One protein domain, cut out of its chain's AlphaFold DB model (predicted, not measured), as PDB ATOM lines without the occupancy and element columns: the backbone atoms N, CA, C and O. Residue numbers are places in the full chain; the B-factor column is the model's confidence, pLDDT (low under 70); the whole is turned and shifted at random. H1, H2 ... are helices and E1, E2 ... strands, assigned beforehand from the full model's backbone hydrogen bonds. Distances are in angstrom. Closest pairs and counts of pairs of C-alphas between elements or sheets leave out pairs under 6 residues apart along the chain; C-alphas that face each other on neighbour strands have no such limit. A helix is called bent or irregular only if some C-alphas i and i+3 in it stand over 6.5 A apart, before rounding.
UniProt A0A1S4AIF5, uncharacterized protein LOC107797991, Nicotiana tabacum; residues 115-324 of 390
ATOM      1  N   MET A 115     -10.977 -50.750 -17.889       91.50
ATOM      2  CA  MET A 115     -10.225 -51.742 -17.110       91.50
ATOM      3  C   MET A 115      -8.892 -51.177 -16.616       91.50
ATOM      4  O   MET A 115      -8.606 -51.267 -15.427       91.50
ATOM      5  N   LYS A 116      -8.125 -50.499 -17.479       91.94
ATOM      6  CA  LYS A 116      -6.858 -49.861 -17.080       91.94
ATOM      7  C   LYS A 116      -7.054 -48.792 -16.006       91.94
ATOM      8  O   LYS A 116      -6.268 -48.718 -15.067       91.94
ATOM      9  N   LEU A 117      -8.104 -47.974 -16.116       91.88
ATOM     10  CA  LEU A 117      -8.436 -46.970 -15.102       91.88
ATOM     11  C   LEU A 117      -8.779 -47.628 -13.765       91.88
ATOM     12  O   LEU A 117      -8.263 -47.206 -12.732       91.88
ATOM     13  N   ARG A 118      -9.576 -48.699 -13.792       93.38
ATOM     14  CA  ARG A 118      -9.910 -49.495 -12.608       93.38
ATOM     15  C   ARG A 118      -8.672 -50.122 -11.956       93.38
ATOM     16  O   ARG A 118      -8.547 -50.074 -10.737       93.38
ATOM     17  N   GLU A 119      -7.757 -50.671 -12.751       91.44
ATOM     18  CA  GLU A 119      -6.498 -51.274 -12.285       91.44
ATOM     19  C   GLU A 119      -5.495 -50.241 -11.759       91.44
ATOM     20  O   GLU A 119      -4.688 -50.551 -10.888       91.44
ATOM     21  N   SER A 120      -5.563 -48.999 -12.243       92.50
ATOM     22  CA  SER A 120      -4.677 -47.917 -11.798       92.50
ATOM     23  C   SER A 120      -5.012 -47.354 -10.409       92.50
ATOM     24  O   SER A 120      -4.231 -46.576  -9.852       92.50
ATOM     25  N   VAL A 121      -6.167 -47.719  -9.836       94.50
ATOM     26  CA  VAL A 121      -6.593 -47.242  -8.514       94.50
ATOM     27  C   VAL A 121      -5.629 -47.762  -7.448       94.50
ATOM     28  O   VAL A 121      -5.605 -48.945  -7.120       94.50
ATOM     29  N   THR A 122      -4.846 -46.850  -6.880       94.38
ATOM     30  CA  THR A 122      -3.852 -47.167  -5.852       94.38
ATOM     31  C   THR A 122      -4.410 -46.859  -4.467       94.38
ATOM     32  O   THR A 122      -4.823 -45.729  -4.202       94.38
ATOM     33  N   PHE A 123      -4.391 -47.854  -3.580       93.88
ATOM     34  CA  PHE A 123      -4.729 -47.678  -2.171       93.88
ATOM     35  C   PHE A 123      -3.502 -47.240  -1.376       93.88
ATOM     36  O   PHE A 123      -2.450 -47.874  -1.426       93.88
ATOM     37  N   LEU A 124      -3.656 -46.151  -0.630       94.06
ATOM     38  CA  LEU A 124      -2.652 -45.594   0.267       94.06
ATOM     39  C   LEU A 124      -3.091 -45.819   1.717       94.06
ATOM     40  O   LEU A 124      -4.294 -45.783   1.983       94.06
ATOM     41  N   PRO A 125      -2.163 -46.025   2.665       92.94
ATOM     42  CA  PRO A 125      -2.524 -46.148   4.072       92.94
ATOM     43  C   PRO A 125      -3.175 -44.851   4.555       92.94
ATOM     44  O   PRO A 125      -2.698 -43.754   4.251       92.94
ATOM     45  N   LEU A 126      -4.260 -44.969   5.322       91.75
ATOM     46  CA  LEU A 126      -4.885 -43.843   6.000       91.75
ATOM     47  C   LEU A 126      -3.867 -43.199   6.923       91.75
ATOM     48  O   LEU A 126      -3.704 -41.995   6.831       91.75
ATOM     49  N   LYS A 127      -3.157 -43.980   7.743       91.62
ATOM     50  CA  LYS A 127      -2.091 -43.505   8.632       91.62
ATOM     51  C   LYS A 127      -0.726 -43.554   7.940       91.62
ATOM     52  O   LYS A 127      -0.073 -44.592   7.884       91.62
ATOM     53  N   ASP A 128      -0.261 -42.408   7.461       89.75
ATOM     54  CA  ASP A 128       1.068 -42.255   6.878       89.75
ATOM     55  C   ASP A 128       2.146 -42.130   7.963       89.75
ATOM     56  O   ASP A 128       2.335 -41.083   8.591       89.75
ATOM     57  N   LEU A 129       2.887 -43.218   8.175       88.44
ATOM     58  CA  LEU A 129       3.900 -43.311   9.227       88.44
ATOM     59  C   LEU A 129       5.053 -42.309   9.063       88.44
ATOM     60  O   LEU A 129       5.699 -41.980  10.061       88.44
ATOM     61  N   ARG A 130       5.264 -41.759   7.857       87.44
ATOM     62  CA  ARG A 130       6.277 -40.716   7.607       87.44
ATOM     63  C   ARG A 130       6.007 -39.442   8.410       87.44
ATOM     64  O   ARG A 130       6.952 -38.750   8.772       87.44
ATOM     65  N   TYR A 131       4.740 -39.168   8.729       83.44
ATOM     66  CA  TYR A 131       4.304 -37.982   9.475       83.44
ATOM     67  C   TYR A 131       3.905 -38.293  10.926       83.44
ATOM     68  O   TYR A 131       3.320 -37.457  11.609       83.44
ATOM     69  N   SER A 132       4.222 -39.489  11.435       80.31
ATOM     70  CA  SER A 132       3.815 -39.920  12.783       80.31
ATOM     71  C   SER A 132       4.329 -39.022  13.915       80.31
ATOM     72  O   SER A 132       3.612 -38.790  14.886       80.31
ATOM     73  N   SER A 133       5.526 -38.452  13.774       78.44
ATOM     74  CA  SER A 133       6.122 -37.520  14.744       78.44
ATOM     75  C   SER A 133       5.534 -36.105  14.697       78.44
ATOM     76  O   SER A 133       5.744 -35.319  15.617       78.44
ATOM     77  N   THR A 134       4.789 -35.772  13.641       75.00
ATOM     78  CA  THR A 134       4.214 -34.442  13.381       75.00
ATOM     79  C   THR A 134       2.723 -34.527  13.055       75.00
ATOM     80  O   THR A 134       2.169 -33.641  12.419       75.00
ATOM     81  N   ALA A 135       2.032 -35.556  13.559       66.38
ATOM     82  CA  ALA A 135       0.653 -35.900  13.193       66.38
ATOM     83  C   ALA A 135      -0.399 -34.787  13.411       66.38
ATOM     84  O   ALA A 135      -1.509 -34.888  12.888       66.38
ATOM     85  N   GLN A 136      -0.067 -33.745  14.186       65.19
ATOM     86  CA  GLN A 136      -0.917 -32.577  14.454       65.19
ATOM     87  C   GLN A 136      -0.506 -31.304  13.683       65.19
ATOM     88  O   GLN A 136      -1.170 -30.280  13.818       65.19
ATOM     89  N   GLN A 137       0.582 -31.330  12.908       62.22
ATOM     90  CA  GLN A 137       1.100 -30.172  12.173       62.22
ATOM     91  C   GLN A 137       0.742 -30.277  10.687       62.22
ATOM     92  O   GLN A 137       1.146 -31.230  10.030       62.22
ATOM     93  N   GLY A 138       0.035 -29.281  10.141       60.84
ATOM     94  CA  GLY A 138      -0.195 -29.149   8.694       60.84
ATOM     95  C   GLY A 138      -0.777 -30.411   8.045       60.84
ATOM     96  O   GLY A 138      -1.901 -30.800   8.362       60.84
ATOM     97  N   HIS A 139      -0.004 -31.040   7.145       56.06
ATOM     98  CA  HIS A 139      -0.301 -32.341   6.536       56.06
ATOM     99  C   HIS A 139      -0.467 -33.408   7.615       56.06
ATOM    100  O   HIS A 139       0.492 -34.048   8.042       56.06
ATOM    101  N   THR A 140      -1.704 -33.626   8.051       71.88
ATOM    102  CA  THR A 140      -1.980 -34.726   8.970       71.88
ATOM    103  C   THR A 140      -1.510 -36.038   8.333       71.88
ATOM    104  O   THR A 140      -1.629 -36.235   7.119       71.88
ATOM    105  N   TRP A 141      -1.022 -36.969   9.150       85.56
ATOM    106  CA  TRP A 141      -0.725 -38.328   8.692       85.56
ATOM    107  C   TRP A 141      -1.949 -39.042   8.087       85.56
ATOM    108  O   TRP A 141      -1.769 -40.029   7.389       85.56
ATOM    109  N   PHE A 142      -3.173 -38.551   8.328       90.88
ATOM    110  CA  PHE A 142      -4.416 -39.162   7.888       90.88
ATOM    111  C   PHE A 142      -4.735 -38.700   6.470       90.88
ATOM    112  O   PHE A 142      -4.967 -37.517   6.276       90.88
ATOM    113  N   MET A 143      -4.764 -39.579   5.470       91.69
ATOM    114  CA  MET A 143      -4.962 -39.163   4.066       91.69
ATOM    115  C   MET A 143      -3.964 -38.076   3.612       91.69
ATOM    116  O   MET A 143      -4.333 -37.050   3.036       91.69
ATOM    117  N   SER A 144      -2.678 -38.291   3.890       88.69
ATOM    118  CA  SER A 144      -1.599 -37.308   3.692       88.69
ATOM    119  C   SER A 144      -1.350 -36.868   2.239       88.69
ATOM    120  O   SER A 144      -0.658 -35.874   2.022       88.69
ATOM    121  N   SER A 145      -1.890 -37.571   1.234       89.50
ATOM    122  CA  SER A 145      -1.698 -37.220  -0.187       89.50
ATOM    123  C   SER A 145      -2.606 -36.090  -0.679       89.50
ATOM    124  O   SER A 145      -2.425 -35.608  -1.797       89.50
ATOM    125  N   MET A 146      -3.567 -35.662   0.145       87.69
ATOM    126  CA  MET A 146      -4.548 -34.635  -0.195       87.69
ATOM    127  C   MET A 146      -4.440 -33.430   0.741       87.69
ATOM    128  O   MET A 146      -4.205 -33.561   1.948       87.69
ATOM    129  N   TYR A 147      -4.643 -32.251   0.160       88.38
ATOM    130  CA  TYR A 147      -4.732 -30.987   0.882       88.38
ATOM    131  C   TYR A 147      -6.174 -30.707   1.289       88.38
ATOM    132  O   TYR A 147      -7.110 -31.048   0.562       88.38
ATOM    133  N   ASP A 148      -6.344 -30.054   2.433       90.25
ATOM    134  CA  ASP A 148      -7.648 -29.541   2.834       90.25
ATOM    135  C   ASP A 148      -7.963 -28.244   2.095       90.25
ATOM    136  O   ASP A 148      -7.082 -27.462   1.732       90.25
ATOM    137  N   THR A 149      -9.254 -28.006   1.905       90.31
ATOM    138  CA  THR A 149      -9.768 -26.684   1.566       90.31
ATOM    139  C   THR A 149      -9.604 -25.792   2.788       90.31
ATOM    140  O   THR A 149     -10.027 -26.160   3.887       90.31
ATOM    141  N   HIS A 150      -8.989 -24.630   2.588       88.75
ATOM    142  CA  HIS A 150      -8.753 -23.648   3.635       88.75
ATOM    143  C   HIS A 150      -9.395 -22.318   3.252       88.75
ATOM    144  O   HIS A 150      -9.103 -21.757   2.199       88.75
ATOM    145  N   GLU A 151     -10.242 -21.812   4.139       90.69
ATOM    146  CA  GLU A 151     -10.812 -20.471   4.070       90.69
ATOM    147  C   GLU A 151     -10.560 -19.782   5.409       90.69
ATOM    148  O   GLU A 151     -10.607 -20.415   6.470       90.69
ATOM    149  N   GLU A 152     -10.254 -18.486   5.365       89.56
ATOM    150  CA  GLU A 152      -9.861 -17.748   6.559       89.56
ATOM    151  C   GLU A 152     -10.979 -17.763   7.608       89.56
ATOM    152  O   GLU A 152     -12.106 -17.336   7.371       89.56
ATOM    153  N   GLY A 153     -10.647 -18.262   8.801       90.00
ATOM    154  CA  GLY A 153     -11.566 -18.304   9.934       90.00
ATOM    155  C   GLY A 153     -12.637 -19.398   9.877       90.00
ATOM    156  O   GLY A 153     -13.413 -19.492  10.837       90.00
ATOM    157  N   GLU A 154     -12.649 -20.223   8.830       92.88
ATOM    158  CA  GLU A 154     -13.566 -21.345   8.622       92.88
ATOM    159  C   GLU A 154     -12.933 -22.697   8.996       92.88
ATOM    160  O   GLU A 154     -11.769 -22.806   9.391       92.88
ATOM    161  N   VAL A 155     -13.737 -23.757   8.907       92.25
ATOM    162  CA  VAL A 155     -13.287 -25.138   9.101       92.25
ATOM    163  C   VAL A 155     -12.470 -25.642   7.903       92.25
ATOM    164  O   VAL A 155     -12.768 -25.315   6.756       92.25
ATOM    165  N   GLN A 156     -11.465 -26.481   8.171       91.25
ATOM    166  CA  GLN A 156     -10.652 -27.152   7.152       91.25
ATOM    167  C   GLN A 156     -11.218 -28.535   6.838       91.25
ATOM    168  O   GLN A 156     -11.428 -29.337   7.749       91.25
ATOM    169  N   TYR A 157     -11.448 -28.818   5.557       93.25
ATOM    170  CA  TYR A 157     -12.113 -30.045   5.121       93.25
ATOM    171  C   TYR A 157     -11.684 -30.491   3.725       93.25
ATOM    172  O   TYR A 157     -11.192 -29.699   2.924       93.25
ATOM    173  N   GLN A 158     -11.960 -31.748   3.389       94.81
ATOM    174  CA  GLN A 158     -11.865 -32.266   2.022       94.81
ATOM    175  C   GLN A 158     -13.256 -32.648   1.527       94.81
ATOM    176  O   GLN A 158     -14.066 -33.147   2.307       94.81
ATOM    177  N   ILE A 159     -13.525 -32.425   0.239       96.00
ATOM    178  CA  ILE A 159     -14.762 -32.858  -0.422       96.00
ATOM    179  C   ILE A 159     -14.410 -33.779  -1.582       96.00
ATOM    180  O   ILE A 159     -13.485 -33.498  -2.354       96.00
ATOM    181  N   PHE A 160     -15.181 -34.849  -1.716       97.44
ATOM    182  CA  PHE A 160     -15.131 -35.773  -2.836       97.44
ATOM    183  C   PHE A 160     -16.549 -36.009  -3.364       97.44
ATOM    184  O   PHE A 160     -17.426 -36.246  -2.541       97.44
ATOM    185  N   PRO A 161     -16.764 -35.992  -4.688       97.12
ATOM    186  CA  PRO A 161     -15.842 -35.509  -5.713       97.12
ATOM    187  C   PRO A 161     -15.622 -33.988  -5.626       97.12
ATOM    188  O   PRO A 161     -16.453 -33.234  -5.131       97.12
ATOM    189  N   SER A 162     -14.475 -33.512  -6.108       95.06
ATOM    190  CA  SER A 162     -14.160 -32.080  -6.198       95.06
ATOM    191  C   SER A 162     -13.156 -31.797  -7.315       95.06
ATOM    192  O   SER A 162     -12.556 -32.713  -7.880       95.06
ATOM    193  N   ASN A 163     -12.910 -30.517  -7.617       92.69
ATOM    194  CA  ASN A 163     -11.839 -30.131  -8.545       92.69
ATOM    195  C   ASN A 163     -10.463 -30.624  -8.064       92.69
ATOM    196  O   ASN A 163      -9.669 -31.097  -8.874       92.69
ATOM    197  N   ALA A 164     -10.204 -30.592  -6.751       91.25
ATOM    198  CA  ALA A 164      -8.961 -31.095  -6.165       91.25
ATOM    199  C   ALA A 164      -8.818 -32.615  -6.345       91.25
ATOM    200  O   ALA A 164      -7.741 -33.107  -6.689       91.25
ATOM    201  N   SER A 165      -9.915 -33.369  -6.199       94.25
ATOM    202  CA  SER A 165      -9.923 -34.798  -6.514       94.25
ATOM    203  C   SER A 165     -10.004 -35.081  -8.016       94.25
ATOM    204  O   SER A 165      -9.895 -36.241  -8.406       94.25
ATOM    205  N   LYS A 166     -10.125 -34.060  -8.876       94.50
ATOM    206  CA  LYS A 166     -10.399 -34.188 -10.315       94.50
ATOM    207  C   LYS A 166     -11.644 -35.037 -10.572       94.50
ATOM    208  O   LYS A 166     -11.580 -35.963 -11.355       94.50
ATOM    209  N   GLY A 167     -12.741 -34.798  -9.857       94.69
ATOM    210  CA  GLY A 167     -13.993 -35.544 -10.047       94.69
ATOM    211  C   GLY A 167     -14.004 -36.974  -9.493       94.69
ATOM    212  O   GLY A 167     -15.004 -37.668  -9.641       94.69
ATOM    213  N   ARG A 168     -12.924 -37.427  -8.847       97.19
ATOM    214  CA  ARG A 168     -12.845 -38.771  -8.262       97.19
ATOM    215  C   ARG A 168     -13.539 -38.835  -6.903       97.19
ATOM    216  O   ARG A 168     -13.390 -37.917  -6.090       97.19
ATOM    217  N   VAL A 169     -14.227 -39.943  -6.658       98.06
ATOM    218  CA  VAL A 169     -14.858 -40.302  -5.385       98.06
ATOM    219  C   VAL A 169     -13.846 -40.885  -4.405       98.06
ATOM    220  O   VAL A 169     -12.812 -41.425  -4.808       98.06
ATOM    221  N   LEU A 170     -14.159 -40.789  -3.112       97.81
ATOM    222  CA  LEU A 170     -13.378 -41.407  -2.046       97.81
ATOM    223  C   LEU A 170     -13.751 -42.884  -1.911       97.81
ATOM    224  O   LEU A 170     -14.927 -43.211  -1.763       97.81
ATOM    225  N   CYS A 171     -12.747 -43.755  -1.901       96.12
ATOM    226  CA  CYS A 171     -12.877 -45.168  -1.566       96.12
ATOM    227  C   CYS A 171     -12.078 -45.478  -0.301       96.12
ATOM    228  O   CYS A 171     -10.919 -45.087  -0.202       96.12
ATOM    229  N   LEU A 172     -12.677 -46.205   0.638       94.94
ATOM    230  CA  LEU A 172     -12.055 -46.670   1.874       94.94
ATOM    231  C   LEU A 172     -11.996 -48.199   1.887       94.94
ATOM    232  O   LEU A 172     -12.880 -48.873   1.353       94.94
ATOM    233  N   LYS A 173     -10.936 -48.745   2.479       91.19
ATOM    234  CA  LYS A 173     -10.699 -50.186   2.609       91.19
ATOM    235  C   LYS A 173     -10.034 -50.473   3.954       91.19
ATOM    236  O   LYS A 173      -9.174 -49.710   4.378       91.19
ATOM    237  N   GLY A 174     -10.390 -51.591   4.578       87.94
ATOM    238  CA  GLY A 174      -9.881 -51.985   5.894       87.94
ATOM    239  C   GLY A 174     -10.842 -51.633   7.028       87.94
ATOM    240  O   GLY A 174     -11.630 -50.689   6.933       87.94
ATOM    241  N   ASN A 175     -10.794 -52.441   8.084       89.00
ATOM    242  CA  ASN A 175     -11.636 -52.350   9.280       89.00
ATOM    243  C   ASN A 175     -10.826 -52.403  10.581       89.00
ATOM    244  O   ASN A 175     -11.393 -52.689  11.636       89.00
ATOM    245  N   ASP A 176      -9.521 -52.150  10.519       89.75
ATOM    246  CA  ASP A 176      -8.649 -52.324  11.668       89.75
ATOM    247  C   ASP A 176      -8.978 -51.286  12.754       89.75
ATOM    248  O   ASP A 176      -9.042 -50.074  12.508       89.75
ATOM    249  N   THR A 177      -9.224 -51.780  13.964       91.38
ATOM    250  CA  THR A 177      -9.617 -50.986  15.136       91.38
ATOM    251  C   THR A 177      -8.466 -50.758  16.124       91.38
ATOM    252  O   THR A 177      -8.678 -50.095  17.144       91.38
ATOM    253  N   HIS A 178      -7.266 -51.262  15.811       90.19
ATOM    254  CA  HIS A 178      -6.073 -51.280  16.664       90.19
ATOM    255  C   HIS A 178      -4.832 -50.674  15.989       90.19
ATOM    256  O   HIS A 178      -4.062 -49.986  16.654       90.19
ATOM    257  N   ASP A 179      -4.633 -50.884  14.687       89.31
ATOM    258  CA  ASP A 179      -3.552 -50.286  13.908       89.31
ATOM    259  C   ASP A 179      -4.071 -49.586  12.645       89.31
ATOM    260  O   ASP A 179      -4.349 -50.181  11.605       89.31
ATOM    261  N   GLY A 180      -4.126 -48.255  12.715       87.25
ATOM    262  CA  GLY A 180      -4.586 -47.415  11.614       87.25
ATOM    263  C   GLY A 180      -3.753 -47.469  10.328       87.25
ATOM    264  O   GLY A 180      -4.203 -46.936   9.313       87.25
ATOM    265  N   ALA A 181      -2.561 -48.078  10.339       89.12
ATOM    266  CA  ALA A 181      -1.783 -48.318   9.120       89.12
ATOM    267  C   ALA A 181      -2.403 -49.408   8.224       89.12
ATOM    268  O   ALA A 181      -2.131 -49.430   7.025       89.12
ATOM    269  N   TRP A 182      -3.277 -50.257   8.781       91.44
ATOM    270  CA  TRP A 182      -4.004 -51.316   8.069       91.44
ATOM    271  C   TRP A 182      -5.358 -50.869   7.510       91.44
ATOM    272  O   TRP A 182      -6.112 -51.672   6.962       91.44
ATOM    273  N   ASN A 183      -5.656 -49.574   7.599       92.25
ATOM    274  CA  ASN A 183      -6.776 -48.958   6.907       92.25
ATOM    275  C   ASN A 183      -6.251 -48.107   5.756       92.25
ATOM    276  O   ASN A 183      -5.205 -47.474   5.874       92.25
ATOM    277  N   TYR A 184      -6.982 -48.066   4.648       93.75
ATOM    278  CA  TYR A 184      -6.526 -47.508   3.383       93.75
ATOM    279  C   TYR A 184      -7.590 -46.625   2.734       93.75
ATOM    280  O   TYR A 184      -8.791 -46.818   2.924       93.75
ATOM    281  N   TYR A 185      -7.136 -45.694   1.900       95.31
ATOM    282  CA  TYR A 185      -7.982 -44.885   1.034       95.31
ATOM    283  C   TYR A 185      -7.459 -44.871  -0.399       95.31
ATOM    284  O   TYR A 185      -6.266 -45.032  -0.648       95.31
ATOM    285  N   ALA A 186      -8.360 -44.639  -1.343       96.06
ATOM    286  CA  ALA A 186      -8.049 -44.415  -2.743       96.06
ATOM    287  C   ALA A 186      -9.022 -43.397  -3.344       96.06
ATOM    288  O   ALA A 186     -10.092 -43.141  -2.789       96.06
ATOM    289  N   LEU A 187      -8.656 -42.845  -4.500       97.06
ATOM    290  CA  LEU A 187      -9.535 -42.011  -5.314       97.06
ATOM    291  C   LEU A 187      -9.799 -42.708  -6.646       97.06
ATOM    292  O   LEU A 187      -8.852 -43.066  -7.345       97.06
ATOM    293  N   ALA A 188     -11.067 -42.854  -7.011       96.38
ATOM    294  CA  ALA A 188     -11.483 -43.505  -8.252       96.38
ATOM    295  C   ALA A 188     -12.542 -42.676  -8.979       96.38
ATOM    296  O   ALA A 188     -13.263 -41.905  -8.354       96.38
ATOM    297  N   TRP A 189     -12.645 -42.811 -10.299       95.38
ATOM    298  CA  TRP A 189     -13.761 -42.211 -11.030       95.38
ATOM    299  C   TRP A 189     -15.053 -42.991 -10.752       95.38
ATOM    300  O   TRP A 189     -14.974 -44.220 -10.636       95.38
ATOM    301  N   PRO A 190     -16.223 -42.327 -10.666       92.94
ATOM    302  CA  PRO A 190     -17.502 -42.993 -10.407       92.94
ATOM    303  C   PRO A 190     -17.799 -44.163 -11.357       92.94
ATOM    304  O   PRO A 190     -18.363 -45.173 -10.944       92.94
ATOM    305  N   GLU A 191     -17.379 -44.059 -12.618       90.19
ATOM    306  CA  GLU A 191     -17.618 -45.052 -13.668       90.19
ATOM    307  C   GLU A 191     -16.580 -46.188 -13.664       90.19
ATOM    308  O   GLU A 191     -16.807 -47.257 -14.235       90.19
ATOM    309  N   THR A 192     -15.433 -45.992 -13.004       94.12
ATOM    310  CA  THR A 192     -14.287 -46.918 -13.027       94.12
ATOM    311  C   THR A 192     -13.807 -47.273 -11.617       94.12
ATOM    312  O   THR A 192     -12.607 -47.270 -11.330       94.12
ATOM    313  N   LEU A 193     -14.747 -47.576 -10.718       94.31
ATOM    314  CA  LEU A 193     -14.457 -47.986  -9.340       94.31
ATOM    315  C   LEU A 193     -13.560 -49.234  -9.292       94.31
ATOM    316  O   LEU A 193     -13.673 -50.066 -10.197       94.31
ATOM    317  N   PRO A 194     -12.708 -49.401  -8.259       92.94
ATOM    318  CA  PRO A 194     -11.832 -50.565  -8.114       92.94
ATOM    319  C   PRO A 194     -12.614 -51.888  -8.111       92.94
ATOM    320  O   PRO A 194     -13.802 -51.927  -7.781       92.94
ATOM    321  N   TYR A 195     -11.952 -52.992  -8.468       89.25
ATOM    322  CA  TYR A 195     -12.570 -54.318  -8.381       89.25
ATOM    323  C   TYR A 195     -13.039 -54.621  -6.954       89.25
ATOM    324  O   TYR A 195     -12.425 -54.179  -5.982       89.25
ATOM    325  N   ASN A 196     -14.128 -55.386  -6.844       86.69
ATOM    326  CA  ASN A 196     -14.723 -55.783  -5.567       86.69
ATOM    327  C   ASN A 196     -15.049 -54.583  -4.660       86.69
ATOM    328  O   ASN A 196     -14.832 -54.620  -3.448       86.69
ATOM    329  N   SER A 197     -15.550 -53.496  -5.255       90.94
ATOM    330  CA  SER A 197     -15.975 -52.310  -4.519       90.94
ATOM    331  C   SER A 197     -17.471 -52.054  -4.621       90.94
ATOM    332  O   SER A 197     -18.140 -52.479  -5.562       90.94
ATOM    333  N   THR A 198     -18.006 -51.365  -3.616       91.69
ATOM    334  CA  THR A 198     -19.413 -50.954  -3.565       91.69
ATOM    335  C   THR A 198     -19.505 -49.438  -3.536       91.69
ATOM    336  O   THR A 198     -18.904 -48.815  -2.665       91.69
ATOM    337  N   LEU A 199     -20.293 -48.848  -4.439       93.62
ATOM    338  CA  LEU A 199     -20.649 -47.431  -4.366       93.62
ATOM    339  C   LEU A 199     -21.821 -47.227  -3.403       93.62
ATOM    340  O   LEU A 199     -22.920 -47.741  -3.613       93.62
ATOM    341  N   LYS A 200     -21.589 -46.457  -2.348       93.88
ATOM    342  CA  LYS A 200     -22.574 -46.067  -1.346       93.88
ATOM    343  C   LYS A 200     -23.114 -44.688  -1.723       93.88
ATOM    344  O   LYS A 200     -22.351 -43.729  -1.802       93.88
ATOM    345  N   LYS A 201     -24.425 -44.610  -1.950       94.69
ATOM    346  CA  LYS A 201     -25.122 -43.366  -2.304       94.69
ATOM    347  C   LYS A 201     -25.311 -42.432  -1.109       94.69
ATOM    348  O   LYS A 201     -25.459 -42.917   0.018       94.69
ATOM    349  N   GLY A 202     -25.415 -41.139  -1.389       94.88
ATOM    350  CA  GLY A 202     -25.621 -40.070  -0.417       94.88
ATOM    351  C   GLY A 202     -24.333 -39.564   0.233       94.88
ATOM    352  O   GLY A 202     -23.259 -40.149   0.090       94.88
ATOM    353  N   LEU A 203     -24.477 -38.474   0.987       96.06
ATOM    354  CA  LEU A 203     -23.385 -37.788   1.667       96.06
ATOM    355  C   LEU A 203     -22.864 -38.595   2.860       96.06
ATOM    356  O   LEU A 203     -23.628 -38.951   3.760       96.06
ATOM    357  N   ILE A 204     -21.554 -38.826   2.905       96.69
ATOM    358  CA  ILE A 204     -20.868 -39.389   4.065       96.69
ATOM    359  C   ILE A 204     -19.979 -38.363   4.753       96.69
ATOM    360  O   ILE A 204     -19.272 -37.586   4.110       96.69
ATOM    361  N   PHE A 205     -19.969 -38.408   6.080       97.25
ATOM    362  CA  PHE A 205     -19.002 -37.687   6.896       97.25
ATOM    363  C   PHE A 205     -17.921 -38.636   7.403       97.25
ATOM    364  O   PHE A 205     -18.212 -39.646   8.041       97.25
ATOM    365  N   VAL A 206     -16.661 -38.310   7.122       96.56
ATOM    366  CA  VAL A 206     -15.492 -39.082   7.558       96.56
ATOM    367  C   VAL A 206     -14.703 -38.237   8.545       96.56
ATOM    368  O   VAL A 206     -14.044 -37.266   8.174       96.56
ATOM    369  N   SER A 207     -14.799 -38.590   9.820       94.62
ATOM    370  CA  SER A 207     -14.107 -37.903  10.901       94.62
ATOM    371  C   SER A 207     -12.782 -38.587  11.193       94.62
ATOM    372  O   SER A 207     -12.734 -39.800  11.393       94.62
ATOM    373  N   TYR A 208     -11.707 -37.813  11.245       91.38
ATOM    374  CA  TYR A 208     -10.439 -38.221  11.817       91.38
ATOM    375  C   TYR A 208     -10.033 -37.210  12.886       91.38
ATOM    376  O   TYR A 208      -9.963 -36.007  12.634       91.38
ATOM    377  N   ASN A 209      -9.723 -37.705  14.085       83.75
ATOM    378  CA  ASN A 209      -9.188 -36.867  15.149       83.75
ATOM    379  C   ASN A 209      -8.089 -37.592  15.940       83.75
ATOM    380  O   ASN A 209      -8.009 -38.822  15.989       83.75
ATOM    381  N   HIS A 210      -7.237 -36.801  16.588       80.38
ATOM    382  CA  HIS A 210      -6.256 -37.278  17.555       80.38
ATOM    383  C   HIS A 210      -6.894 -37.710  18.881       80.38
ATOM    384  O   HIS A 210      -6.250 -38.407  19.657       80.38
ATOM    385  N   TYR A 211      -8.129 -37.293  19.153       83.44
ATOM    386  CA  TYR A 211      -8.846 -37.646  20.369       83.44
ATOM    387  C   TYR A 211     -10.000 -38.618  20.101       83.44
ATOM    388  O   TYR A 211     -10.549 -38.660  19.001       83.44
ATOM    389  N   ASN A 212     -10.378 -39.393  21.121       86.12
ATOM    390  CA  ASN A 212     -11.465 -40.367  21.032       86.12
ATOM    391  C   ASN A 212     -12.867 -39.727  21.089       86.12
ATOM    392  O   ASN A 212     -13.044 -38.595  21.530       86.12
ATOM    393  N   TYR A 213     -13.884 -40.491  20.685       92.56
ATOM    394  CA  TYR A 213     -15.277 -40.026  20.602       92.56
ATOM    395  C   TYR A 213     -16.097 -40.269  21.883       92.56
ATOM    396  O   TYR A 213     -17.263 -39.883  21.943       92.56
ATOM    397  N   ASP A 214     -15.515 -40.907  22.903       88.56
ATOM    398  CA  ASP A 214     -16.211 -41.228  24.161       88.56
ATOM    399  C   ASP A 214     -16.206 -40.060  25.152       88.56
ATOM    400  O   ASP A 214     -17.154 -39.859  25.913       88.56
ATOM    401  N   ASN A 215     -15.125 -39.278  25.166       89.12
ATOM    402  CA  ASN A 215     -15.003 -38.115  26.032       89.12
ATOM    403  C   ASN A 215     -15.715 -36.911  25.401       89.12
ATOM    404  O   ASN A 215     -15.481 -36.598  24.240       89.12
ATOM    405  N   ILE A 216     -16.537 -36.197  26.176       88.69
ATOM    406  CA  ILE A 216     -17.346 -35.069  25.678       88.69
ATOM    407  C   ILE A 216     -16.481 -33.968  25.050       88.69
ATOM    408  O   ILE A 216     -16.784 -33.506  23.956       88.69
ATOM    409  N   TRP A 217     -15.393 -33.560  25.707       87.62
ATOM    410  CA  TRP A 217     -14.519 -32.494  25.207       87.62
ATOM    411  C   TRP A 217     -13.812 -32.902  23.910       87.62
ATOM    412  O   TRP A 217     -13.780 -32.153  22.932       87.62
ATOM    413  N   HIS A 218     -13.287 -34.125  23.890       89.94
ATOM    414  CA  HIS A 218     -12.623 -34.704  22.726       89.94
ATOM    415  C   HIS A 218     -13.577 -34.874  21.540       89.94
ATOM    416  O   HIS A 218     -13.279 -34.453  20.424       89.94
ATOM    417  N   GLY A 219     -14.744 -35.453  21.812       91.94
ATOM    418  CA  GLY A 219     -15.794 -35.691  20.843       91.94
ATOM    419  C   GLY A 219     -16.326 -34.395  20.248       91.94
ATOM    420  O   GLY A 219     -16.395 -34.273  19.031       91.94
ATOM    421  N   LEU A 220     -16.614 -33.386  21.076       92.38
ATOM    422  CA  LEU A 220     -17.000 -32.058  20.592       92.38
ATOM    423  C   LEU A 220     -15.933 -31.487  19.660       92.38
ATOM    424  O   LEU A 220     -16.250 -31.103  18.537       92.38
ATOM    425  N   SER A 221     -14.665 -31.543  20.066       89.25
ATOM    426  CA  SER A 221     -13.555 -31.060  19.240       89.25
ATOM    427  C   SER A 221     -13.478 -31.754  17.869       89.25
ATOM    428  O   SER A 221     -13.015 -31.136  16.915       89.25
ATOM    429  N   ALA A 222     -13.917 -33.017  17.766       90.62
ATOM    430  CA  ALA A 222     -13.960 -33.794  16.522       90.62
ATOM    431  C   ALA A 222     -15.176 -33.467  15.640       90.62
ATOM    432  O   ALA A 222     -15.096 -33.528  14.416       90.62
ATOM    433  N   MET A 223     -16.318 -33.169  16.263       93.94
ATOM    434  CA  MET A 223     -17.615 -33.127  15.584       93.94
ATOM    435  C   MET A 223     -18.082 -31.709  15.240       93.94
ATOM    436  O   MET A 223     -18.750 -31.515  14.229       93.94
ATOM    437  N   VAL A 224     -17.688 -30.708  16.034       94.56
ATOM    438  CA  VAL A 224     -17.957 -29.281  15.780       94.56
ATOM    439  C   VAL A 224     -17.553 -28.844  14.355       94.56
ATOM    440  O   VAL A 224     -18.348 -28.141  13.727       94.56
ATOM    441  N   PRO A 225     -16.408 -29.280  13.783       94.69
ATOM    442  CA  PRO A 225     -16.064 -29.038  12.377       94.69
ATOM    443  C   PRO A 225     -17.179 -29.372  11.367       94.69
ATOM    444  O   PRO A 225     -17.458 -28.585  10.463       94.69
ATOM    445  N   PHE A 226     -17.876 -30.499  11.541       96.19
ATOM    446  CA  PHE A 226     -18.979 -30.887  10.652       96.19
ATOM    447  C   PHE A 226     -20.194 -29.978  10.795       96.19
ATOM    448  O   PHE A 226     -20.884 -29.715   9.814       96.19
ATOM    449  N   VAL A 227     -20.446 -29.462  11.996       96.94
ATOM    450  CA  VAL A 227     -21.541 -28.518  12.240       96.94
ATOM    451  C   VAL A 227     -21.238 -27.164  11.597       96.94
ATOM    452  O   VAL A 227     -22.118 -26.578  10.974       96.94
ATOM    453  N   ALA A 228     -19.985 -26.703  11.655       96.44
ATOM    454  CA  ALA A 228     -19.546 -25.511  10.925       96.44
ATOM    455  C   ALA A 228     -19.761 -25.663   9.414       96.44
ATOM    456  O   ALA A 228     -20.328 -24.783   8.764       96.44
ATOM    457  N   TRP A 229     -19.376 -26.816   8.862       95.56
ATOM    458  CA  TRP A 229     -19.610 -27.127   7.455       95.56
ATOM    459  C   TRP A 229     -21.105 -27.200   7.115       95.56
ATOM    460  O   TRP A 229     -21.529 -26.708   6.071       95.56
ATOM    461  N   HIS A 230     -21.926 -27.757   8.004       95.38
ATOM    462  CA  HIS A 230     -23.375 -27.820   7.832       95.38
ATOM    463  C   HIS A 230     -24.010 -26.421   7.788       95.38
ATOM    464  O   HIS A 230     -24.819 -26.153   6.900       95.38
ATOM    465  N   ILE A 231     -23.582 -25.499   8.661       95.62
ATOM    466  CA  ILE A 231     -23.999 -24.085   8.637       95.62
ATOM    467  C   ILE A 231     -23.613 -23.427   7.312       95.62
ATOM    468  O   ILE A 231     -24.455 -22.807   6.664       95.62
ATOM    469  N   LYS A 232     -22.361 -23.615   6.872       93.19
ATOM    470  CA  LYS A 232     -21.872 -23.100   5.584       93.19
ATOM    471  C   LYS A 232     -22.739 -23.568   4.407       93.19
ATOM    472  O   LYS A 232     -22.939 -22.820   3.455       93.19
ATOM    473  N   ASN A 233     -23.301 -24.772   4.497       92.88
ATOM    474  CA  ASN A 233     -24.214 -25.348   3.507       92.88
ATOM    475  C   ASN A 233     -25.697 -25.144   3.866       92.88
ATOM    476  O   ASN A 233     -26.543 -25.981   3.544       92.88
ATOM    477  N   GLN A 234     -26.017 -24.034   4.541       93.81
ATOM    478  CA  GLN A 234     -27.385 -23.592   4.839       93.81
ATOM    479  C   GLN A 234     -28.218 -24.646   5.584       93.81
ATOM    480  O   GLN A 234     -29.430 -24.741   5.394       93.81
ATOM    481  N   CYS A 235     -27.565 -25.485   6.388       92.75
ATOM    482  CA  CYS A 235     -28.175 -26.591   7.125       92.75
ATOM    483  C   CYS A 235     -29.015 -27.557   6.265       92.75
ATOM    484  O   CYS A 235     -29.884 -28.256   6.781       92.75
ATOM    485  N   SER A 236     -28.785 -27.592   4.950       89.50
ATOM    486  CA  SER A 236     -29.621 -28.348   4.007       89.50
ATOM    487  C   SER A 236     -29.080 -29.751   3.735       89.50
ATOM    488  O   SER A 236     -29.823 -30.647   3.346       89.50
ATOM    489  N   LEU A 237     -27.776 -29.951   3.941       90.62
ATOM    490  CA  LEU A 237     -27.094 -31.212   3.669       90.62
ATOM    491  C   LEU A 237     -26.888 -31.995   4.962       90.62
ATOM    492  O   LEU A 237     -26.113 -31.584   5.830       90.62
ATOM    493  N   VAL A 238     -27.575 -33.130   5.067       92.62
ATOM    494  CA  VAL A 238     -27.492 -34.056   6.201       92.62
ATOM    495  C   VAL A 238     -26.762 -35.323   5.749       92.62
ATOM    496  O   VAL A 238     -27.100 -35.873   4.697       92.62
ATOM    497  N   PRO A 239     -25.747 -35.794   6.493       94.56
ATOM    498  CA  PRO A 239     -25.036 -37.012   6.134       94.56
ATOM    499  C   PRO A 239     -25.944 -38.233   6.295       94.56
ATOM    500  O   PRO A 239     -26.591 -38.415   7.322       94.56
ATOM    501  N   SER A 240     -25.927 -39.128   5.313       94.44
ATOM    502  CA  SER A 240     -26.576 -40.434   5.427       94.44
ATOM    503  C   SER A 240     -25.797 -41.382   6.342       94.44
ATOM    504  O   SER A 240     -26.356 -42.363   6.828       94.44
ATOM    505  N   ARG A 241     -24.484 -41.152   6.508       93.19
ATOM    506  CA  ARG A 241     -23.556 -42.046   7.217       93.19
ATOM    507  C   ARG A 241     -22.394 -41.281   7.836       93.19
ATOM    508  O   ARG A 241     -22.006 -40.218   7.350       93.19
ATOM    509  N   TRP A 242     -21.792 -41.896   8.845       95.06
ATOM    510  CA  TRP A 242     -20.582 -41.426   9.505       95.06
ATOM    511  C   TRP A 242     -19.533 -42.532   9.544       95.06
ATOM    512  O   TRP A 242     -19.852 -43.676   9.856       95.06
ATOM    513  N   ILE A 243     -18.276 -42.188   9.292       95.00
ATOM    514  CA  ILE A 243     -17.123 -43.048   9.562       95.00
ATOM    515  C   ILE A 243     -16.214 -42.301  10.517       95.00
ATOM    516  O   ILE A 243     -15.907 -41.129  10.306       95.00
ATOM    517  N   LEU A 244     -15.805 -42.979  11.580       94.88
ATOM    518  CA  LEU A 244     -15.035 -42.378  12.654       94.88
ATOM    519  C   LEU A 244     -13.669 -43.047  12.720       94.88
ATOM    520  O   LEU A 244     -13.575 -44.262  12.874       94.88
ATOM    521  N   TYR A 245     -12.615 -42.245  12.659       93.56
ATOM    522  CA  TYR A 245     -11.241 -42.680  12.844       93.56
ATOM    523  C   TYR A 245     -10.601 -41.959  14.022       93.56
ATOM    524  O   TYR A 245     -10.797 -40.760  14.236       93.56
ATOM    525  N   HIS A 246      -9.795 -42.695  14.775       90.81
ATOM    526  CA  HIS A 246      -8.935 -42.161  15.825       90.81
ATOM    527  C   HIS A 246      -7.564 -42.806  15.670       90.81
ATOM    528  O   HIS A 246      -7.452 -44.022  15.773       90.81
ATOM    529  N   TRP A 247      -6.551 -41.995  15.359       87.44
ATOM    530  CA  TRP A 247      -5.201 -42.460  14.978       87.44
ATOM    531  C   TRP A 247      -5.172 -43.384  13.746       87.44
ATOM    532  O   TRP A 247      -4.293 -44.230  13.602       87.44
ATOM    533  N   GLY A 248      -6.139 -43.198  12.842       88.38
ATOM    534  CA  GLY A 248      -6.341 -44.038  11.659       88.38
ATOM    535  C   GLY A 248      -7.070 -45.353  11.950       88.38
ATOM    536  O   GLY A 248      -7.423 -46.054  11.012       88.38
ATOM    537  N   GLU A 249      -7.324 -45.677  13.219       91.50
ATOM    538  CA  GLU A 249      -8.076 -46.862  13.638       91.50
ATOM    539  C   GLU A 249      -9.574 -46.590  13.545       91.50
ATOM    540  O   GLU A 249     -10.043 -45.525  13.974       91.50
ATOM    541  N   LEU A 250     -10.326 -47.548  13.011       92.56
ATOM    542  CA  LEU A 250     -11.771 -47.444  12.879       92.56
ATOM    543  C   LEU A 250     -12.434 -47.434  14.262       92.56
ATOM    544  O   LEU A 250     -12.106 -48.226  15.150       92.56
ATOM    545  N   ARG A 251     -13.405 -46.540  14.452       92.62
ATOM    546  CA  ARG A 251     -14.220 -46.447  15.663       92.62
ATOM    547  C   ARG A 251     -15.679 -46.694  15.323       92.62
ATOM    548  O   ARG A 251     -16.297 -45.979  14.546       92.62
ATOM    549  N   ILE A 252     -16.231 -47.706  15.976       90.06
ATOM    550  CA  ILE A 252     -17.608 -48.166  15.770       90.06
ATOM    551  C   ILE A 252     -18.596 -47.573  16.783       90.06
ATOM    552  O   ILE A 252     -19.780 -47.896  16.766       90.06
ATOM    553  N   LYS A 253     -18.109 -46.748  17.716       89.06
ATOM    554  CA  LYS A 253     -18.899 -46.177  18.808       89.06
ATOM    555  C   LYS A 253     -18.556 -44.710  19.025       89.06
ATOM    556  O   LYS A 253     -17.446 -44.259  18.751       89.06
ATOM    557  N   MET A 254     -19.546 -44.004  19.550       92.31
ATOM    558  CA  MET A 254     -19.491 -42.617  19.978       92.31
ATOM    559  C   MET A 254     -20.112 -42.532  21.374       92.31
ATOM    560  O   MET A 254     -21.082 -43.240  21.658       92.31
ATOM    561  N   GLY A 255     -19.574 -41.664  22.234       92.12
ATOM    562  CA  GLY A 255     -20.114 -41.445  23.572       92.12
ATOM    563  C   GLY A 255     -21.597 -41.044  23.519       92.12
ATOM    564  O   GLY A 255     -21.960 -40.225  22.670       92.12
ATOM    565  N   PRO A 256     -22.465 -41.555  24.418       92.50
ATOM    566  CA  PRO A 256     -23.913 -41.338  24.338       92.50
ATOM    567  C   PRO A 256     -24.319 -39.863  24.287       92.50
ATOM    568  O   PRO A 256     -25.173 -39.485  23.495       92.50
ATOM    569  N   TRP A 257     -23.659 -39.019  25.084       93.06
ATOM    570  CA  TRP A 257     -23.927 -37.580  25.112       93.06
ATOM    571  C   TRP A 257     -23.629 -36.913  23.763       93.06
ATOM    572  O   TRP A 257     -24.440 -36.145  23.254       93.06
ATOM    573  N   LEU A 258     -22.479 -37.238  23.156       94.75
ATOM    574  CA  LEU A 258     -22.094 -36.688  21.856       94.75
ATOM    575  C   LEU A 258     -23.032 -37.187  20.758       94.75
ATOM    576  O   LEU A 258     -23.437 -36.399  19.908       94.75
ATOM    577  N   LYS A 259     -23.413 -38.468  20.812       95.00
ATOM    578  CA  LYS A 259     -24.385 -39.055  19.891       95.00
ATOM    579  C   LYS A 259     -25.704 -38.280  19.927       95.00
ATOM    580  O   LYS A 259     -26.121 -37.792  18.885       95.00
ATOM    581  N   SER A 260     -26.294 -38.080  21.108       95.94
ATOM    582  CA  SER A 260     -27.546 -37.320  21.249       95.94
ATOM    583  C   SER A 260     -27.427 -35.879  20.753       95.94
ATOM    584  O   SER A 260     -28.343 -35.383  20.104       95.94
ATOM    585  N   LEU A 261     -26.291 -35.212  20.991       97.00
ATOM    586  CA  LEU A 261     -26.069 -33.865  20.463       97.00
ATOM    587  C   LEU A 261     -26.058 -33.845  18.928       97.00
ATOM    588  O   LEU A 261     -26.620 -32.935  18.319       97.00
ATOM    589  N   MET A 262     -25.409 -34.820  18.297       96.81
ATOM    590  CA  MET A 262     -25.356 -34.907  16.838       96.81
ATOM    591  C   MET A 262     -26.721 -35.269  16.247       96.81
ATOM    592  O   MET A 262     -27.123 -34.642  15.273       96.81
ATOM    593  N   GLU A 263     -27.471 -36.179  16.873       96.00
ATOM    594  CA  GLU A 263     -28.850 -36.502  16.472       96.00
ATOM    595  C   GLU A 263     -29.741 -35.257  16.551       96.00
ATOM    596  O   GLU A 263     -30.421 -34.915  15.587       96.00
ATOM    597  N   ALA A 264     -29.651 -34.497  17.647       96.50
ATOM    598  CA  ALA A 264     -30.363 -33.230  17.799       96.50
ATOM    599  C   ALA A 264     -29.976 -32.200  16.724       96.50
ATOM    600  O   ALA A 264     -30.823 -31.456  16.228       96.50
ATOM    601  N   THR A 265     -28.691 -32.139  16.369       96.94
ATOM    602  CA  THR A 265     -28.154 -31.140  15.435       96.94
ATOM    603  C   THR A 265     -28.576 -31.414  13.997       96.94
ATOM    604  O   THR A 265     -29.014 -30.492  13.308       96.94
ATOM    605  N   PHE A 266     -28.457 -32.670  13.563       95.25
ATOM    606  CA  PHE A 266     -28.709 -33.094  12.185       95.25
ATOM    607  C   PHE A 266     -30.143 -33.588  11.948       95.25
ATOM    608  O   PHE A 266     -30.541 -33.735  10.798       95.25
ATOM    609  N   GLY A 267     -30.924 -33.794  13.012       92.38
ATOM    610  CA  GLY A 267     -32.344 -34.146  12.949       92.38
ATOM    611  C   GLY A 267     -32.637 -35.621  12.672       92.38
ATOM    612  O   GLY A 267     -33.803 -35.994  12.640       92.38
ATOM    613  N   GLU A 268     -31.610 -36.455  12.509       88.25
ATOM    614  CA  GLU A 268     -31.731 -37.871  12.159       88.25
ATOM    615  C   GLU A 268     -30.845 -38.745  13.065       88.25
ATOM    616  O   GLU A 268     -29.792 -38.282  13.529       88.25
ATOM    617  N   PRO A 269     -31.219 -40.017  13.304       89.88
ATOM    618  CA  PRO A 269     -30.379 -40.966  14.025       89.88
ATOM    619  C   PRO A 269     -28.996 -41.127  13.386       89.88
ATOM    620  O   PRO A 269     -28.854 -41.246  12.166       89.88
ATOM    621  N   LEU A 270     -27.952 -41.198  14.216       90.31
ATOM    622  CA  LEU A 270     -26.587 -41.344  13.710       90.31
ATOM    623  C   LEU A 270     -26.333 -42.764  13.193       90.31
ATOM    624  O   LEU A 270     -26.231 -43.713  13.974       90.31
ATOM    625  N   HIS A 271     -26.128 -42.890  11.882       92.06
ATOM    626  CA  HIS A 271     -25.664 -44.126  11.255       92.06
ATOM    627  C   HIS A 271     -24.131 -44.154  11.163       92.06
ATOM    628  O   HIS A 271     -23.542 -43.681  10.186       92.06
ATOM    629  N   ILE A 272     -23.475 -44.709  12.184       91.81
ATOM    630  CA  ILE A 272     -22.029 -44.977  12.153       91.81
ATOM    631  C   ILE A 272     -21.812 -46.260  11.343       91.81
ATOM    632  O   ILE A 272     -22.338 -47.309  11.702       91.81
ATOM    633  N   GLU A 273     -21.065 -46.183  10.243       86.38
ATOM    634  CA  GLU A 273     -20.764 -47.346   9.409       86.38
ATOM    635  C   GLU A 273     -19.832 -48.290  10.186       86.38
ATOM    636  O   GLU A 273     -18.659 -47.989  10.412       86.38
ATOM    637  N   THR A 274     -20.373 -49.428  10.623       72.69
ATOM    638  CA  THR A 274     -19.638 -50.446  11.392       72.69
ATOM    639  C   THR A 274     -19.296 -51.694  10.585       72.69
ATOM    640  O   THR A 274     -18.463 -52.484  11.022       72.69
ATOM    641  N   ASN A 275     -19.956 -51.922   9.444       57.66
ATOM    642  CA  ASN A 275     -20.010 -53.256   8.845       57.66
ATOM    643  C   ASN A 275     -18.958 -53.540   7.763       57.66
ATOM    644  O   ASN A 275     -18.969 -52.953   6.683       57.66
ATOM    645  N   ASN A 276     -18.170 -54.575   8.087       48.81
ATOM    646  CA  ASN A 276     -17.662 -55.691   7.279       48.81
ATOM    647  C   ASN A 276     -16.948 -55.377   5.964       48.81
ATOM    648  O   ASN A 276     -17.411 -55.709   4.873       48.81
ATOM    649  N   TYR A 277     -15.717 -54.900   6.103       51.78
ATOM    650  CA  TYR A 277     -14.681 -55.038   5.086       51.78
ATOM    651  C   TYR A 277     -14.129 -56.480   5.082       51.78
ATOM    652  O   TYR A 277     -12.983 -56.692   5.439       51.78
ATOM    653  N   GLY A 278     -14.950 -57.469   4.704       38.91
ATOM    654  CA  GLY A 278     -14.538 -58.878   4.554       38.91
ATOM    655  C   GLY A 278     -14.242 -59.621   5.866       38.91
ATOM    656  O   GLY A 278     -13.745 -59.051   6.832       38.91
ATOM    657  N   ASN A 279     -14.570 -60.914   5.911       36.56
ATOM    658  CA  ASN A 279     -14.062 -61.804   6.956       36.56
ATOM    659  C   ASN A 279     -12.531 -61.888   6.838       36.56
ATOM    660  O   ASN A 279     -11.998 -61.838   5.728       36.56
ATOM    661  N   GLU A 280     -11.854 -62.077   7.971       44.69
ATOM    662  CA  GLU A 280     -10.390 -62.180   8.129       44.69
ATOM    663  C   GLU A 280      -9.714 -63.248   7.238       44.69
ATOM    664  O   GLU A 280      -8.492 -63.292   7.148       44.69
ATOM    665  N   GLU A 281     -10.487 -64.077   6.531       44.28
ATOM    666  CA  GLU A 281     -10.001 -65.161   5.672       44.28
ATOM    667  C   GLU A 281     -10.032 -64.856   4.166       44.28
ATOM    668  O   GLU A 281      -9.554 -65.664   3.371       44.28
ATOM    669  N   SER A 282     -10.566 -63.707   3.727       44.06
ATOM    670  CA  SER A 282     -10.495 -63.324   2.312       44.06
ATOM    671  C   SER A 282      -9.456 -62.227   2.101       44.06
ATOM    672  O   SER A 282      -9.679 -61.079   2.481       44.06
ATOM    673  N   GLU A 283      -8.375 -62.549   1.386       49.12
ATOM    674  CA  GLU A 283      -7.351 -61.607   0.887       49.12
ATOM    675  C   GLU A 283      -7.939 -60.425   0.076       49.12
ATOM    676  O   GLU A 283      -7.270 -59.428  -0.198       49.12
ATOM    677  N   ASN A 284      -9.232 -60.490  -0.254       53.31
ATOM    678  CA  ASN A 284     -10.000 -59.452  -0.920       53.31
ATOM    679  C   ASN A 284     -10.925 -58.707   0.059       53.31
ATOM    680  O   ASN A 284     -12.145 -58.813  -0.028       53.31
ATOM    681  N   MET A 285     -10.365 -57.905   0.973       63.09
ATOM    682  CA  MET A 285     -11.164 -56.889   1.675       63.09
ATOM    683  C   MET A 285     -11.803 -55.943   0.642       63.09
ATOM    684  O   MET A 285     -11.098 -55.214  -0.067       63.09
ATOM    685  N   ASN A 286     -13.133 -55.963   0.555       82.50
ATOM    686  CA  ASN A 286     -13.899 -55.155  -0.395       82.50
ATOM    687  C   ASN A 286     -13.809 -53.669  -0.042       82.50
ATOM    688  O   ASN A 286     -13.985 -53.295   1.113       82.50
ATOM    689  N   ALA A 287     -13.572 -52.809  -1.031       90.94
ATOM    690  CA  ALA A 287     -13.547 -51.365  -0.809       90.94
ATOM    691  C   ALA A 287     -14.966 -50.773  -0.829       90.94
ATOM    692  O   ALA A 287     -15.807 -51.159  -1.640       90.94
ATOM    693  N   SER A 288     -15.230 -49.784   0.018       92.81
ATOM    694  CA  SER A 288     -16.452 -48.978  -0.052       92.81
ATOM    695  C   SER A 288     -16.115 -47.610  -0.625       92.81
ATOM    696  O   SER A 288     -15.286 -46.899  -0.068       92.81
ATOM    697  N   CYS A 289     -16.745 -47.250  -1.737       95.62
ATOM    698  CA  CYS A 289     -16.627 -45.939  -2.364       95.62
ATOM    699  C   CYS A 289     -17.889 -45.121  -2.095       95.62
ATOM    700  O   CYS A 289     -18.970 -45.691  -1.972       95.62
ATOM    701  N   PHE A 290     -17.770 -43.801  -2.012       96.50
ATOM    702  CA  PHE A 290     -18.870 -42.930  -1.594       96.50
ATOM    703  C   PHE A 290     -19.197 -41.909  -2.672       96.50
ATOM    704  O   PHE A 290     -18.288 -41.274  -3.197       96.50
ATOM    705  N   GLU A 291     -20.486 -41.772  -2.985       97.44
ATOM    706  CA  GLU A 291     -20.988 -40.806  -3.967       97.44
ATOM    707  C   GLU A 291     -20.547 -39.386  -3.619       97.44
ATOM    708  O   GLU A 291     -19.913 -38.744  -4.447       97.44
ATOM    709  N   ASP A 292     -20.781 -38.967  -2.372       97.81
ATOM    710  CA  ASP A 292     -20.319 -37.694  -1.830       97.81
ATOM    711  C   ASP A 292     -19.679 -37.919  -0.461       97.81
ATOM    712  O   ASP A 292     -20.261 -38.582   0.398       97.81
ATOM    713  N   ALA A 293     -18.504 -37.345  -0.215       97.94
ATOM    714  CA  ALA A 293     -17.810 -37.439   1.064       97.94
ATOM    715  C   ALA A 293     -17.259 -36.088   1.517       97.94
ATOM    716  O   ALA A 293     -16.607 -35.383   0.748       97.94
ATOM    717  N   VAL A 294     -17.453 -35.779   2.799       97.62
ATOM    718  CA  VAL A 294     -16.782 -34.679   3.499       97.62
ATOM    719  C   VAL A 294     -15.877 -35.272   4.565       97.62
ATOM    720  O   VAL A 294     -16.331 -35.999   5.449       97.62
ATOM    721  N   VAL A 295     -14.588 -34.957   4.482       96.31
ATOM    722  CA  VAL A 295     -13.571 -35.448   5.414       96.31
ATOM    723  C   VAL A 295     -13.096 -34.298   6.292       96.31
ATOM    724  O   VAL A 295     -12.653 -33.272   5.778       96.31
ATOM    725  N   MET A 296     -13.151 -34.489   7.609       93.75
ATOM    726  CA  MET A 296     -12.586 -33.567   8.595       93.75
ATOM    727  C   MET A 296     -11.414 -34.252   9.280       93.75
ATOM    728  O   MET A 296     -11.581 -35.306   9.892       93.75
ATOM    729  N   ARG A 297     -10.228 -33.651   9.173       90.44
ATOM    730  CA  ARG A 297      -8.990 -34.181   9.770       90.44
ATOM    731  C   ARG A 297      -8.449 -33.323  10.909       90.44
ATOM    732  O   ARG A 297      -7.482 -33.692  11.574       90.44
ATOM    733  N   HIS A 298      -9.071 -32.165  11.102       87.50
ATOM    734  CA  HIS A 298      -8.675 -31.144  12.052       87.50
ATOM    735  C   HIS A 298      -9.793 -30.910  13.056       87.50
ATOM    736  O   HIS A 298     -10.976 -31.052  12.748       87.50
ATOM    737  N   ASN A 299      -9.396 -30.534  14.267       86.88
ATOM    738  CA  ASN A 299     -10.331 -30.124  15.301       86.88
ATOM    739  C   ASN A 299     -10.816 -28.679  15.079       86.88
ATOM    740  O   ASN A 299     -10.378 -27.970  14.171       86.88
ATOM    741  N   GLU A 300     -11.692 -28.215  15.965       86.94
ATOM    742  CA  GLU A 300     -12.225 -26.848  15.953       86.94
ATOM    743  C   GLU A 300     -11.186 -25.719  16.126       86.94
ATOM    744  O   GLU A 300     -11.524 -24.548  15.953       86.94
ATOM    745  N   GLY A 301      -9.929 -26.032  16.460       81.56
ATOM    746  CA  GLY A 301      -8.876 -25.053  16.734       81.56
ATOM    747  C   GLY A 301      -8.498 -24.181  15.535       81.56
ATOM    748  O   GLY A 301      -8.032 -23.061  15.733       81.56
ATOM    749  N   GLY A 302      -8.739 -24.656  14.309       81.44
ATOM    750  CA  GLY A 302      -8.520 -23.877  13.085       81.44
ATOM    751  C   GLY A 302      -9.564 -22.782  12.838       81.44
ATOM    752  O   GLY A 302      -9.327 -21.894  12.024       81.44
ATOM    753  N   MET A 303     -10.702 -22.817  13.538       91.31
ATOM    754  CA  MET A 303     -11.801 -21.881  13.314       91.31
ATOM    755  C   MET A 303     -11.624 -20.570  14.084       91.31
ATOM    756  O   MET A 303     -11.188 -20.531  15.245       91.31
ATOM    757  N   SER A 304     -12.085 -19.479  13.469       94.44
ATOM    758  CA  SER A 304     -12.157 -18.178  14.132       94.44
ATOM    759  C   SER A 304     -13.041 -18.234  15.382       94.44
ATOM    760  O   SER A 304     -13.917 -19.089  15.541       94.44
ATOM    761  N   ARG A 305     -12.834 -17.285  16.301       95.00
ATOM    762  CA  ARG A 305     -13.678 -17.169  17.500       95.00
ATOM    763  C   ARG A 305     -15.152 -16.960  17.140       95.00
ATOM    764  O   ARG A 305     -16.004 -17.572  17.774       95.00
ATOM    765  N   HIS A 306     -15.435 -16.131  16.135       95.25
ATOM    766  CA  HIS A 306     -16.800 -15.870  15.672       95.25
ATOM    767  C   HIS A 306     -17.457 -17.142  15.137       95.25
ATOM    768  O   HIS A 306     -18.550 -17.483  15.583       95.25
ATOM    769  N   LYS A 307     -16.751 -17.897  14.285       95.75
ATOM    770  CA  LYS A 307     -17.251 -19.170  13.759       95.75
ATOM    771  C   LYS A 307     -17.552 -20.177  14.866       95.75
ATOM    772  O   LYS A 307     -18.602 -20.804  14.862       95.75
ATOM    773  N   ARG A 308     -16.671 -20.297  15.865       95.31
ATOM    774  CA  ARG A 308     -16.926 -21.177  17.018       95.31
ATOM    775  C   ARG A 308     -18.180 -20.765  17.789       95.31
ATOM    776  O   ARG A 308     -18.977 -21.633  18.124       95.31
ATOM    777  N   ILE A 309     -18.375 -19.471  18.051       96.00
ATOM    778  CA  ILE A 309     -19.585 -18.977  18.734       96.00
ATOM    779  C   ILE A 309     -20.841 -19.351  17.939       96.00
ATOM    780  O   ILE A 309     -21.742 -19.957  18.508       96.00
ATOM    781  N   GLU A 310     -20.851 -19.082  16.631       96.56
ATOM    782  CA  GLU A 310     -21.959 -19.414  15.726       96.56
ATOM    783  C   GLU A 310     -22.322 -20.907  15.781       96.56
ATOM    784  O   GLU A 310     -23.486 -21.274  15.961       96.56
ATOM    785  N   VAL A 311     -21.317 -21.785  15.708       97.12
ATOM    786  CA  VAL A 311     -21.523 -23.238  15.772       97.12
ATOM    787  C   VAL A 311     -22.102 -23.665  17.116       97.12
ATOM    788  O   VAL A 311     -23.068 -24.429  17.164       97.12
ATOM    789  N   TYR A 312     -21.538 -23.173  18.220       97.00
ATOM    790  CA  TYR A 312     -22.038 -23.505  19.552       97.00
ATOM    791  C   TYR A 312     -23.450 -22.965  19.804       97.00
ATOM    792  O   TYR A 312     -24.215 -23.601  20.531       97.00
ATOM    793  N   ASP A 313     -23.825 -21.839  19.202       96.88
ATOM    794  CA  ASP A 313     -25.184 -21.315  19.289       96.88
ATOM    795  C   ASP A 313     -26.181 -22.184  18.519       96.88
ATOM    796  O   ASP A 313     -27.247 -22.492  19.063       96.88
ATOM    797  N   LEU A 314     -25.818 -22.690  17.331       96.56
ATOM    798  CA  LEU A 314     -26.637 -23.680  16.626       96.56
ATOM    799  C   LEU A 314     -26.793 -24.964  17.451       96.56
ATOM    800  O   LEU A 314     -27.916 -25.432  17.634       96.56
ATOM    801  N   LEU A 315     -25.693 -25.510  17.985       97.12
ATOM    802  CA  LEU A 315     -25.711 -26.714  18.823       97.12
ATOM    803  C   LEU A 315     -26.671 -26.558  20.008       97.12
ATOM    804  O   LEU A 315     -27.517 -27.419  20.247       97.12
ATOM    805  N   ARG A 316     -26.586 -25.432  20.732       95.38
ATOM    806  CA  ARG A 316     -27.492 -25.126  21.851       95.38
ATOM    807  C   ARG A 316     -28.937 -24.978  21.392       95.38
ATOM    808  O   ARG A 316     -29.833 -25.469  22.069       95.38
ATOM    809  N   CYS A 317     -29.172 -24.291  20.277       95.06
ATOM    810  CA  CYS A 317     -30.507 -24.097  19.718       95.06
ATOM    811  C   CYS A 317     -31.165 -25.444  19.384       95.06
ATOM    812  O   CYS A 317     -32.259 -25.742  19.863       95.06
ATOM    813  N   LYS A 318     -30.453 -26.301  18.647       95.81
ATOM    814  CA  LYS A 318     -30.917 -27.633  18.256       95.81
ATOM    815  C   LYS A 318     -31.136 -28.551  19.455       95.81
ATOM    816  O   LYS A 318     -32.184 -29.183  19.538       95.81
ATOM    817  N   ALA A 319     -30.217 -28.558  20.421       96.19
ATOM    818  CA  ALA A 319     -30.376 -29.322  21.657       96.19
ATOM    819  C   ALA A 319     -31.621 -28.892  22.450       96.19
ATOM    820  O   ALA A 319     -32.380 -29.741  22.905       96.19
ATOM    821  N   ARG A 320     -31.881 -27.581  22.570       94.19
ATOM    822  CA  ARG A 320     -33.081 -27.069  23.258       94.19
ATOM    823  C   ARG A 320     -34.369 -27.521  22.586       94.19
ATOM    824  O   ARG A 320     -35.283 -27.935  23.288       94.19
ATOM    825  N   ILE A 321     -34.428 -27.468  21.255       94.00
ATOM    826  CA  ILE A 321     -35.589 -27.945  20.491       94.00
ATOM    827  C   ILE A 321     -35.768 -29.452  20.696       94.00
ATOM    828  O   ILE A 321     -36.851 -29.892  21.070       94.00
ATOM    829  N   TYR A 322     -34.698 -30.230  20.517       95.75
ATOM    830  CA  TYR A 322     -34.712 -31.686  20.673       95.75
ATOM    831  C   TYR A 322     -35.178 -32.127  22.066       95.75
ATOM    832  O   TYR A 322     -35.931 -33.085  22.207       95.75
ATOM    833  N   CYS A 323     -34.769 -31.391  23.099       95.19
ATOM    834  CA  CYS A 323     -35.109 -31.668  24.489       95.19
ATOM    835  C   CYS A 323     -36.367 -30.944  24.987       95.19
ATOM    836  O   CYS A 323     -36.667 -31.014  26.178       95.19
ATOM    837  N   ASN A 324     -37.090 -30.240  24.109       93.38
ATOM    838  CA  ASN A 324     -38.270 -29.444  24.449       93.38
ATOM    839  C   ASN A 324     -38.045 -28.487  25.642       93.38
ATOM    840  O   ASN A 324     -38.874 -28.355  26.544       93.38
TER     841      ASN A 324
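Overview. This is residues 115 to 324 of the 390 residues of the protein "uncharacterized protein LOC107797991" of Nicotiana tabacum (UniProt A0A1S4AIF5). The domain is built on a strongly twisted sheet of seven strands, in which the two longest, E4 and E7, run side by side and each bends sharply. Three helices gather at one end of the elongated whole: H3 packs on E4 and E7, H4 runs side by side with H3, and H5 lies across both, while the short H1 is at the opposite end and H2 lies off the sheet. The printed part has 210 residues, with five named helices and seven named strands in the order H1 H2 E1 E2 E3 E4 H3 E5 E6 H4 E7 H5; 102 residues, under half, are in named elements, and the class is mixed, helices and strands. The sheet is branched, with both parallel and antiparallel pairs. The whole is compact, with a radius of gyration of the C-alphas of 16.8 A, and spans 52 by 33 by 33 A.

Arrangement. In the sheet, E7, residues 287 to 296, has three neighbours. On one side of it lie E1, residues 158 to 160, and E2, residues 169 to 173, both antiparallel to it; on the other side lies E4, residues 197 to 209, parallel to it at 35 degrees. E4 bends by 103 degrees at residue 201 and E7 by 98 degrees at residue 291. The pairing is staggered: E2 pairs with residues 288 to 290 of E7 and E1 with residues 293 to 295. N 200 and O 289 are 2.8 A apart, N 160 and O 293 are 2.9 A apart, and N 172 and O 288 are 2.8 A apart, each within hydrogen-bond range. E2 and E3, residues 184 to 188, form a hairpin, with N 171 and O 186 at 2.9 A. E5, residues 241 to 246, is parallel to E4, with N 207 and O 243 at 2.8 A, and forms a hairpin with E6, residues 249 to 251, where N 251 and O 244 are 2.8 A apart. The edge strands are E1, E3 and E6. H3, residues 216 to 232, is on the sheet at a height of 9.8 A, over E4 and E7 and slantwise to the strands, at 55 degrees to E4 on the local plane; its closest C-alpha to E4 is that of Ala 222, 5.8 A from that of Asn 209. E4, H3 and E5 form a strand-helix-strand unit, two parallel neighbour strands with a helix between them, whose crossover is right-handed. H4, residues 256 to 266, touches H3 at a shallow tilt of 6 degrees, the same way; the closest C-alphas are those of Ile 216 and Leu 258, 6.3 A apart. H5, residues 305 to 322, touches H3 with residues 307 to 315 alone, about perpendicular at 83 degrees, the closest C-alphas being those of Ala 228 and Val 311, 5.7 A apart. H5 also touches H4, with residues 314 to 322 alone, about perpendicular at 84 degrees; the closest C-alphas are those of Thr 265 and Lys 318, 5.3 A apart. H1, residues 115 to 119, and H2, residues 129 to 134, are not on the sheet and are apart. In H1, H4 and H5 every O i to N i+4 pair is within hydrogen-bond range, in H3 11 of 13, and in H2 0 of 2, beside 2 of 3 O i to N i+3 pairs.

Along the chain. H1 begins at C-alpha 115, at (-10.225, -51.742, -17.110). H2 is irregular, with C-alphas 130 and 133 7.8 A apart; H3, 23.8 A long with a kink of 38 degrees near residue 223, is irregular, but only just, with C-alphas 222 and 225 6.7 A apart. E4 is 25.9 A long from C-alpha 197 at (-15.975, -52.310, -4.519), and E7 is 20.2 A. H4 is 15.4 A long, and H5, 25.8 A, ends at C-alpha 322, at (-34.712, -31.686, 20.673).

Size, cuts and confidence. The two C-alphas farthest apart are those of Lys 116 and Asn 324, at 55.9 A. The printed part has no cut. The long links are H2 to E1, 23 residues, and H4 to E7, 20 residues. The mean pLDDT of the printed part is 89.1, with residues 135 to 139 and 275 to 285 under 70.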